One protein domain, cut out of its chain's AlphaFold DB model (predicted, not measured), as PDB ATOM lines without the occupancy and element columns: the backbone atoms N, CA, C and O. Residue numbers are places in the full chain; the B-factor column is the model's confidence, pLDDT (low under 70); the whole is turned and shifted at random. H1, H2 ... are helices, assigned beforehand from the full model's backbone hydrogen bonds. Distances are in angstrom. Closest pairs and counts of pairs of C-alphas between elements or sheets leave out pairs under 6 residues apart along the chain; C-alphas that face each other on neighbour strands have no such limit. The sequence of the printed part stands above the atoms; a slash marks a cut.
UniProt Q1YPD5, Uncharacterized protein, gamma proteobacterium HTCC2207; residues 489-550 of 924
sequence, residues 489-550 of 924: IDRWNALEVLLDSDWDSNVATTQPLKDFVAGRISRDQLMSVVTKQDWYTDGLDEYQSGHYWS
ATOM      1  N   ILE A 489     -46.758  14.541 141.380       87.88
ATOM      2  CA  ILE A 489     -45.984  13.498 140.684       87.88
ATOM      3  C   ILE A 489     -44.523  13.887 140.420       87.88
ATOM      4  O   ILE A 489     -43.626  13.083 140.641       87.88
ATOM      5  N   ASP A 490     -44.246  15.140 140.043       89.94
ATOM      6  CA  ASP A 490     -42.867  15.595 139.828       89.94
ATOM      7  C   ASP A 490     -42.061  15.689 141.136       89.94
ATOM      8  O   ASP A 490     -40.840  15.532 141.114       89.94
ATOM      9  N   ARG A 491     -42.711  15.946 142.283       89.44
ATOM     10  CA  ARG A 491     -42.039  15.921 143.595       89.44
ATOM     11  C   ARG A 491     -41.695  14.490 143.987       89.44
ATOM     12  O   ARG A 491     -40.575  14.256 144.429       89.44
ATOM     13  N   TRP A 492     -42.603  13.545 143.750       87.00
ATOM     14  CA  TRP A 492     -42.356  12.117 143.957       87.00
ATOM     15  C   TRP A 492     -41.237  11.596 143.060       87.00
ATOM     16  O   TRP A 492     -40.270  11.043 143.572       87.00
ATOM     17  N   ASN A 493     -41.284  11.894 141.756       89.00
ATOM     18  CA  ASN A 493     -40.190  11.590 140.830       89.00
ATOM     19  C   ASN A 493     -38.858  12.168 141.331       89.00
ATOM     20  O   ASN A 493     -37.814  11.521 141.245       89.00
ATOM     21  N   ALA A 494     -38.873  13.398 141.858       91.38
ATOM     22  CA  ALA A 494     -37.660  14.016 142.363       91.38
ATOM     23  C   ALA A 494     -37.108  13.319 143.611       91.38
ATOM     24  O   ALA A 494     -35.892  13.147 143.712       91.38
ATOM     25  N   LEU A 495     -37.977  12.916 144.540       89.12
ATOM     26  CA  LEU A 495     -37.590  12.179 145.741       89.12
ATOM     27  C   LEU A 495     -37.084  10.775 145.413       89.12
ATOM     28  O   LEU A 495     -36.047  10.395 145.941       89.12
ATOM     29  N   GLU A 496     -37.741  10.048 144.511       87.56
ATOM     30  CA  GLU A 496     -37.314   8.719 144.051       87.56
ATOM     31  C   GLU A 496     -35.882   8.759 143.498       87.56
ATOM     32  O   GLU A 496     -35.003   8.044 143.974       87.56
ATOM     33  N   VAL A 497     -35.597   9.694 142.583       89.81
ATOM     34  CA  VAL A 497     -34.245   9.857 142.019       89.81
ATOM     35  C   VAL A 497     -33.223  10.255 143.094       89.81
ATOM     36  O   VAL A 497     -32.066   9.833 143.037       89.81
ATOM     37  N   LEU A 498     -33.611  11.074 144.077       91.38
ATOM     38  CA  LEU A 498     -32.726  11.461 145.180       91.38
ATOM     39  C   LEU A 498     -32.403  10.276 146.098       91.38
ATOM     40  O   LEU A 498     -31.231  10.103 146.437       91.38
ATOM     41  N   LEU A 499     -33.404   9.468 146.451       88.62
ATOM     42  CA  LEU A 499     -33.270   8.280 147.297       88.62
ATOM     43  C   LEU A 499     -32.372   7.235 146.643       88.62
ATOM     44  O   LEU A 499     -31.395   6.802 147.249       88.62
ATOM     45  N   ASP A 500     -32.633   6.910 145.380       86.56
ATOM     46  CA  ASP A 500     -31.862   5.895 144.660       86.56
ATOM     47  C   ASP A 500     -30.411   6.324 144.397       86.56
ATOM     48  O   ASP A 500     -29.517   5.487 144.267       86.56
ATOM     49  N   SER A 501     -30.147   7.634 144.338       89.44
ATOM     50  CA  SER A 501     -28.782   8.170 144.243       89.44
ATOM     51  C   SER A 501     -28.056   8.269 145.590       89.44
ATOM     52  O   SER A 501     -26.952   8.816 145.631       89.44
ATOM     53  N   ASP A 502     -28.674   7.810 146.684       91.06
ATOM     54  CA  ASP A 502     -28.218   8.021 148.066       91.06
ATOM     55  C   ASP A 502     -27.838   9.490 148.330       91.06
ATOM     56  O   ASP A 502     -26.835   9.833 148.960       91.06
ATOM     57  N   TRP A 503     -28.634  10.400 147.763       92.38
ATOM     58  CA  TRP A 503     -28.449  11.843 147.868       92.38
ATOM     59  C   TRP A 503     -27.066  12.356 147.408       92.38
ATOM     60  O   TRP A 503     -26.646  13.444 147.835       92.38
ATOM     61  N   ASP A 504     -26.354  11.621 146.540       93.62
ATOM     62  CA  ASP A 504     -24.978  11.930 146.132       93.62
ATOM     63  C   ASP A 504     -24.879  13.310 145.465       93.62
ATOM     64  O   ASP A 504     -25.361  13.564 144.358       93.62
ATOM     65  N   SER A 505     -24.180  14.226 146.137       92.31
ATOM     66  CA  SER A 505     -23.938  15.595 145.662       92.31
ATOM     67  C   SER A 505     -23.125  15.689 144.363       92.31
ATOM     68  O   SER A 505     -23.090  16.756 143.750       92.31
ATOM     69  N   ASN A 506     -22.465  14.606 143.938       93.75
ATOM     70  CA  ASN A 506     -21.719  14.552 142.679       93.75
ATOM     71  C   ASN A 506     -22.614  14.261 141.467       93.75
ATOM     72  O   ASN A 506     -22.185  14.486 140.331       93.75
ATOM     73  N   VAL A 507     -23.843  13.783 141.682       92.81
ATOM     74  CA  VAL A 507     -24.807  13.537 140.608       92.81
ATOM     75  C   VAL A 507     -25.385  14.872 140.132       92.81
ATOM     76  O   VAL A 507     -25.835  15.710 140.914       92.81
ATOM     77  N   ALA A 508     -25.363  15.094 138.814       91.06
ATOM     78  CA  ALA A 508     -25.704  16.384 138.209       91.06
ATOM     79  C   ALA A 508     -27.158  16.832 138.459       91.06
ATOM     80  O   ALA A 508     -27.449  18.028 138.388       91.06
ATOM     81  N   THR A 509     -28.064  15.894 138.739       94.00
ATOM     82  CA  THR A 509     -29.477  16.160 139.034       94.00
ATOM     83  C   THR A 509     -29.731  16.528 140.495       94.00
ATOM     84  O   THR A 509     -30.711  17.218 140.755       94.00
ATOM     85  N   THR A 510     -28.858  16.164 141.441       95.62
ATOM     86  CA  THR A 510     -29.130  16.270 142.887       95.62
ATOM     87  C   THR A 510     -29.503  17.682 143.331       95.62
ATOM     88  O   THR A 510     -30.526  17.876 143.986       95.62
ATOM     89  N   GLN A 511     -28.708  18.694 142.970       96.00
ATOM     90  CA  GLN A 511     -29.002  20.076 143.363       96.00
ATOM     91  C   GLN A 511     -30.265  20.629 142.670       96.00
ATOM     92  O   GLN A 511     -31.123  21.149 143.382       96.00
ATOM     93  N   PRO A 512     -30.446  20.479 141.339       96.75
ATOM     94  CA  PRO A 512     -31.708  20.821 140.681       96.75
ATOM     95  C   PRO A 512     -32.948  20.171 141.310       96.75
ATOM     96  O   PRO A 512     -33.945  20.858 141.506       96.75
ATOM     97  N   LEU A 513     -32.892  18.885 141.673       95.62
ATOM     98  CA  LEU A 513     -34.011  18.181 142.313       95.62
ATOM     99  C   LEU A 513     -34.330  18.780 143.690       95.62
ATOM    100  O   LEU A 513     -35.485  19.096 143.967       95.62
ATOM    101  N   LYS A 514     -33.309  19.035 144.522       94.69
ATOM    102  CA  LYS A 514     -33.484  19.716 145.819       94.69
ATOM    103  C   LYS A 514     -34.058  21.123 145.669       94.69
ATOM    104  O   LYS A 514     -34.905  21.530 146.458       94.69
ATOM    105  N   ASP A 515     -33.601  21.872 144.669       95.25
ATOM    106  CA  ASP A 515     -34.107  23.217 144.388       95.25
ATOM    107  C   ASP A 515     -35.551  23.198 143.886       95.25
ATOM    108  O   ASP A 515     -36.314  24.105 144.216       95.25
ATOM    109  N   PHE A 516     -35.944  22.169 143.134       95.06
ATOM    110  CA  PHE A 516     -37.324  21.982 142.698       95.06
ATOM    111  C   PHE A 516     -38.252  21.643 143.869       95.06
ATOM    112  O   PHE A 516     -39.267  22.314 144.043       95.06
ATOM    113  N   VAL A 517     -37.877  20.672 144.713       91.75
ATOM    114  CA  VAL A 517     -38.641  20.318 145.928       91.75
ATOM    115  C   VAL A 517     -38.815  21.543 146.835       91.75
ATOM    116  O   VAL A 517     -39.904  21.790 147.341       91.75
ATOM    117  N   ALA A 518     -37.779  22.376 146.951       91.31
ATOM    118  CA  ALA A 518     -37.813  23.622 147.713       91.31
ATOM    119  C   ALA A 518     -38.538  24.801 147.024       91.31
ATOM    120  O   ALA A 518     -38.526  25.913 147.553       91.31
ATOM    121  N   GLY A 519     -39.097  24.616 145.823       91.69
ATOM    122  CA  GLY A 519     -39.794  25.667 145.072       91.69
ATOM    123  C   GLY A 519     -38.899  26.790 144.525       91.69
ATOM    124  O   GLY A 519     -39.401  27.849 144.153       91.69
ATOM    125  N   ARG A 520     -37.573  26.597 144.467       94.94
ATOM    126  CA  ARG A 520     -36.608  27.596 143.961       94.94
ATOM    127  C   ARG A 520     -36.487  27.625 142.443       94.94
ATOM    128  O   ARG A 520     -36.065  28.643 141.894       94.94
ATOM    129  N   ILE A 521     -36.818  26.525 141.772       96.50
ATOM    130  CA  ILE A 521     -36.851  26.440 140.310       96.50
ATOM    131  C   ILE A 521     -38.201  25.908 139.836       96.50
ATOM    132  O   ILE A 521     -38.857  25.138 140.535       96.50
ATOM    133  N   SER A 522     -38.612  26.311 138.637       96.50
ATOM    134  CA  SER A 522     -39.813  25.784 137.997       96.50
ATOM    135  C   SER A 522     -39.596  24.366 137.472       96.50
ATOM    136  O   SER A 522     -38.465  23.924 137.240       96.50
ATOM    137  N   ARG A 523     -40.705  23.677 137.191       94.06
ATOM    138  CA  ARG A 523     -40.696  22.386 136.497       94.06
ATOM    139  C   ARG A 523     -39.909  22.441 135.184       94.06
ATOM    140  O   ARG A 523     -39.054  21.600 134.953       94.06
ATOM    141  N   ASP A 524     -40.117  23.461 134.352       96.31
ATOM    142  CA  ASP A 524     -39.399  23.595 133.072       96.31
ATOM    143  C   ASP A 524     -37.878  23.692 133.254       96.31
ATOM    144  O   ASP A 524     -37.101  23.121 132.481       96.31
ATOM    145  N   GLN A 525     -37.435  24.403 134.295       96.75
ATOM    146  CA  GLN A 525     -36.017  24.500 134.634       96.75
ATOM    147  C   GLN A 525     -35.462  23.143 135.072       96.75
ATOM    148  O   GLN A 525     -34.388  22.760 134.597       96.75
ATOM    149  N   LEU A 526     -36.198  22.403 135.906       96.62
ATOM    150  CA  LEU A 526     -35.832  21.046 136.317       96.62
ATOM    151  C   LEU A 526     -35.734  20.103 135.110       96.62
ATOM    152  O   LEU A 526     -34.708  19.445 134.915       96.62
ATOM    153  N   MET A 527     -36.757  20.095 134.253       95.50
ATOM    154  CA  MET A 527     -36.809  19.212 133.088       95.50
ATOM    155  C   MET A 527     -35.663  19.481 132.111       95.50
ATOM    156  O   MET A 527     -35.122  18.543 131.536       95.50
ATOM    157  N   SER A 528     -35.166  20.720 132.007       95.69
ATOM    158  CA  SER A 528     -33.983  21.035 131.188       95.69
ATOM    159  C   SER A 528     -32.691  20.301 131.604       95.69
ATOM    160  O   SER A 528     -31.718  20.275 130.832       95.69
ATOM    161  N   VAL A 529     -32.663  19.742 132.818       94.94
ATOM    162  CA  VAL A 529     -31.591  18.891 133.352       94.94
ATOM    163  C   VAL A 529     -31.975  17.417 133.255       94.94
ATOM    164  O   VAL A 529     -31.171  16.622 132.765       94.94
ATOM    165  N   VAL A 530     -33.185  17.059 133.691       93.94
ATOM    166  CA  VAL A 530     -33.677  15.670 133.727       93.94
ATOM    167  C   VAL A 530     -33.691  15.043 132.332       93.94
ATOM    168  O   VAL A 530     -33.137  13.967 132.144       93.94
ATOM    169  N   THR A 531     -34.183  15.749 131.310       94.50
ATOM    170  CA  THR A 531     -34.282  15.194 129.946       94.50
ATOM    171  C   THR A 531     -32.932  14.992 129.247       94.50
ATOM    172  O   THR A 531     -32.891  14.571 128.094       94.50
ATOM    173  N   LYS A 532     -31.818  15.370 129.886       94.12
ATOM    174  CA  LYS A 532     -30.453  15.135 129.386       94.12
ATOM    175  C   LYS A 532     -29.787  13.927 130.037       94.12
ATOM    176  O   LYS A 532     -28.647  13.637 129.686       94.12
ATOM    177  N   GLN A 533     -30.434  13.300 131.016       91.19
ATOM    178  CA  GLN A 533     -29.886  12.118 131.660       91.19
ATOM    179  C   GLN A 533     -30.048  10.904 130.750       91.19
ATOM    180  O   GLN A 533     -31.067  10.766 130.081       91.19
ATOM    181  N   ASP A 534     -29.065  10.006 130.767       89.75
ATOM    182  CA  ASP A 534     -29.069   8.809 129.916       89.75
ATOM    183  C   ASP A 534     -30.192   7.819 130.278       89.75
ATOM    184  O   ASP A 534     -30.548   6.972 129.464       89.75
ATOM    185  N   TRP A 535     -30.746   7.926 131.492       87.12
ATOM    186  CA  TRP A 535     -31.883   7.127 131.957       87.12
ATOM    187  C   TRP A 535     -33.245   7.728 131.590       87.12
ATOM    188  O   TRP A 535     -34.251   7.037 131.709       87.12
ATOM    189  N   TYR A 536     -33.314   8.994 131.162       89.69
ATOM    190  CA  TYR A 536     -34.594   9.618 130.836       89.69
ATOM    191  C   TYR A 536     -35.116   9.127 129.483       89.69
ATOM    192  O   TYR A 536     -34.446   9.255 128.458       89.69
ATOM    193  N   THR A 537     -36.364   8.673 129.473       88.25
ATOM    194  CA  THR A 537     -37.141   8.387 128.264       88.25
ATOM    195  C   THR A 537     -38.462   9.141 128.312       88.25
ATOM    196  O   THR A 537     -39.106   9.215 129.357       88.25
ATOM    197  N   ASP A 538     -38.875   9.706 127.176       89.31
ATOM    198  CA  ASP A 538     -40.167  10.383 127.073       89.31
ATOM    199  C   ASP A 538     -41.278   9.355 126.847       89.31
ATOM    200  O   ASP A 538     -41.561   8.942 125.720       89.31
ATOM    201  N   GLY A 539     -41.899   8.925 127.940       86.19
ATOM    202  CA  GLY A 539     -42.945   7.923 127.876       86.19
ATOM    203  C   GLY A 539     -42.447   6.485 127.859       86.19
ATOM    204  O   GLY A 539     -41.253   6.205 127.969       86.19
ATOM    205  N   LEU A 540     -43.393   5.562 127.710       79.31
ATOM    206  CA  LEU A 540     -43.156   4.133 127.905       79.31
ATOM    207  C   LEU A 540     -42.709   3.395 126.637       79.31
ATOM    208  O   LEU A 540     -42.230   2.270 126.739       79.31
ATOM    209  N   ASP A 541     -42.842   4.008 125.455       84.81
ATOM    210  CA  ASP A 541     -42.522   3.357 124.173       84.81
ATOM    211  C   ASP A 541     -41.038   2.968 124.057       84.81
ATOM    212  O   ASP A 541     -40.703   1.937 123.472       84.81
ATOM    213  N   GLU A 542     -40.145   3.801 124.602       82.56
ATOM    214  CA  GLU A 542     -38.689   3.600 124.556       82.56
ATOM    215  C   GLU A 542     -38.096   3.195 125.913       82.56
ATOM    216  O   GLU A 542     -36.902   2.892 125.999       82.56
ATOM    217  N   TYR A 543     -38.917   3.170 126.965       80.81
ATOM    218  CA  TYR A 543     -38.480   2.805 128.302       80.81
ATOM    219  C   TYR A 543     -38.169   1.304 128.389       80.81
ATOM    220  O   TYR A 543     -38.905   0.464 127.872       80.81
ATOM    221  N   GLN A 544     -37.057   0.959 129.041       73.69
ATOM    222  CA  GLN A 544     -36.613  -0.435 129.180       73.69
ATOM    223  C   GLN A 544     -36.424  -0.853 130.638       73.69
ATOM    224  O   GLN A 544     -36.866  -1.933 131.021       73.69
ATOM    225  N   SER A 545     -35.739  -0.029 131.435       76.38
ATOM    226  CA  SER A 545     -35.414  -0.301 132.841       76.38
ATOM    227  C   SER A 545     -34.769   0.925 133.496       76.38
ATOM    228  O   SER A 545     -34.087   1.676 132.798       76.38
ATOM    229  N   GLY A 546     -34.849   1.047 134.822       73.06
ATOM    230  CA  GLY A 546     -34.212   2.115 135.602       73.06
ATOM    231  C   GLY A 546     -35.239   3.091 136.173       73.06
ATOM    232  O   GLY A 546     -36.342   2.685 136.516       73.06
ATOM    233  N   HIS A 547     -34.885   4.371 136.288       75.69
ATOM    234  CA  HIS A 547     -35.862   5.385 136.685       75.69
ATOM    235  C   HIS A 547     -36.800   5.690 135.527       75.69
ATOM    236  O   HIS A 547     -36.358   5.910 134.397       75.69
ATOM    237  N   TYR A 548     -38.082   5.809 135.838       83.88
ATOM    238  CA  TYR A 548     -39.057   6.371 134.925       83.88
ATOM    239  C   TYR A 548     -39.565   7.693 135.489       83.88
ATOM    240  O   TYR A 548     -40.148   7.722 136.568       83.88
ATOM    241  N   TRP A 549     -39.359   8.795 134.759       88.44
ATOM    242  CA  TRP A 549     -39.967  10.070 135.134       88.44
ATOM    243  C   TRP A 549     -41.460  10.018 134.809       88.44
ATOM    244  O   TRP A 549     -41.865  10.273 133.671       88.44
ATOM    245  N   SER A 550     -42.271   9.664 135.802       87.31
ATOM    246  CA  SER A 550     -43.709   9.488 135.632       87.31
ATOM    247  C   SER A 550     -44.370  10.780 135.142       87.31
ATOM    248  O   SER A 550     -44.169  11.847 135.727       87.31
TER     249      SER A 550
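AT A GLANCE: This is residues 489 to 550 of the 924 residues of an uncharacterized protein of gamma proteobacterium HTCC2207 (UniProt Q1YPD5). Three short helices run alternately opposite ways, H2 between H1 and H3, with their centres in a triangle; from the end of H3 a long loop of residues 531 to 550 reaches out to one side and folds back towards the beginning of H1. Look through 62 printed residues with three named helices, H1, H2 and H3 in that order, and no named strand. The class is all helix, though the helices hold 28 of the 62 residues, under half. The whole is compact, with a radius of gyration of the C-alphas of 11.1 A, and spans 32 by 24 by 19 A.

IN THESE COORDINATES: Find C-alpha 489 at (-45.984, 13.498, 140.684); from there H1, residues 489 to 500, runs 16.5 A to C-alpha 500 at (-31.862, 5.895, 144.660). Next comes H2, residues 510 to 517, 10.8 A long. H3, residues 523 to 530, runs 10.1 A and ends at C-alpha 530 at (-33.677, 15.670, 133.727).

HOW THE PARTS SIT: Look first at H1 and H2, a helical hairpin: they touch, closest at the C-alphas of Ala 494 and Leu 513, 5.5 A apart, and run opposite ways at a shallow tilt of 32 degrees. H2 and H3 form a second helical hairpin: they touch, closest at the C-alphas of Pro 512 and Leu 526, 6.0 A apart, and run opposite ways at a shallow tilt of 20 degrees. H1 and H3 are close but not clearly touching, the closest C-alphas, of Asp 490 and Arg 523, being 7.9 A apart; they run the same way at a shallow tilt of 32 degrees, only just short of steep. Every O i to N i+4 pair is within hydrogen-bond range in H1 and H2, and 3 of 4 are in H3.

THE WHOLE: The C-alphas farthest apart, those of Arg 520 and Asp 541, are 31.8 A apart, while those of Ile 489 and Ser 550 are 6.8 A apart. The printed part has no cut. The link from H1 to H2 is short and that from H2 to H3 tight. The mean pLDDT of the printed part is 90.2, and no printed residue is under 70.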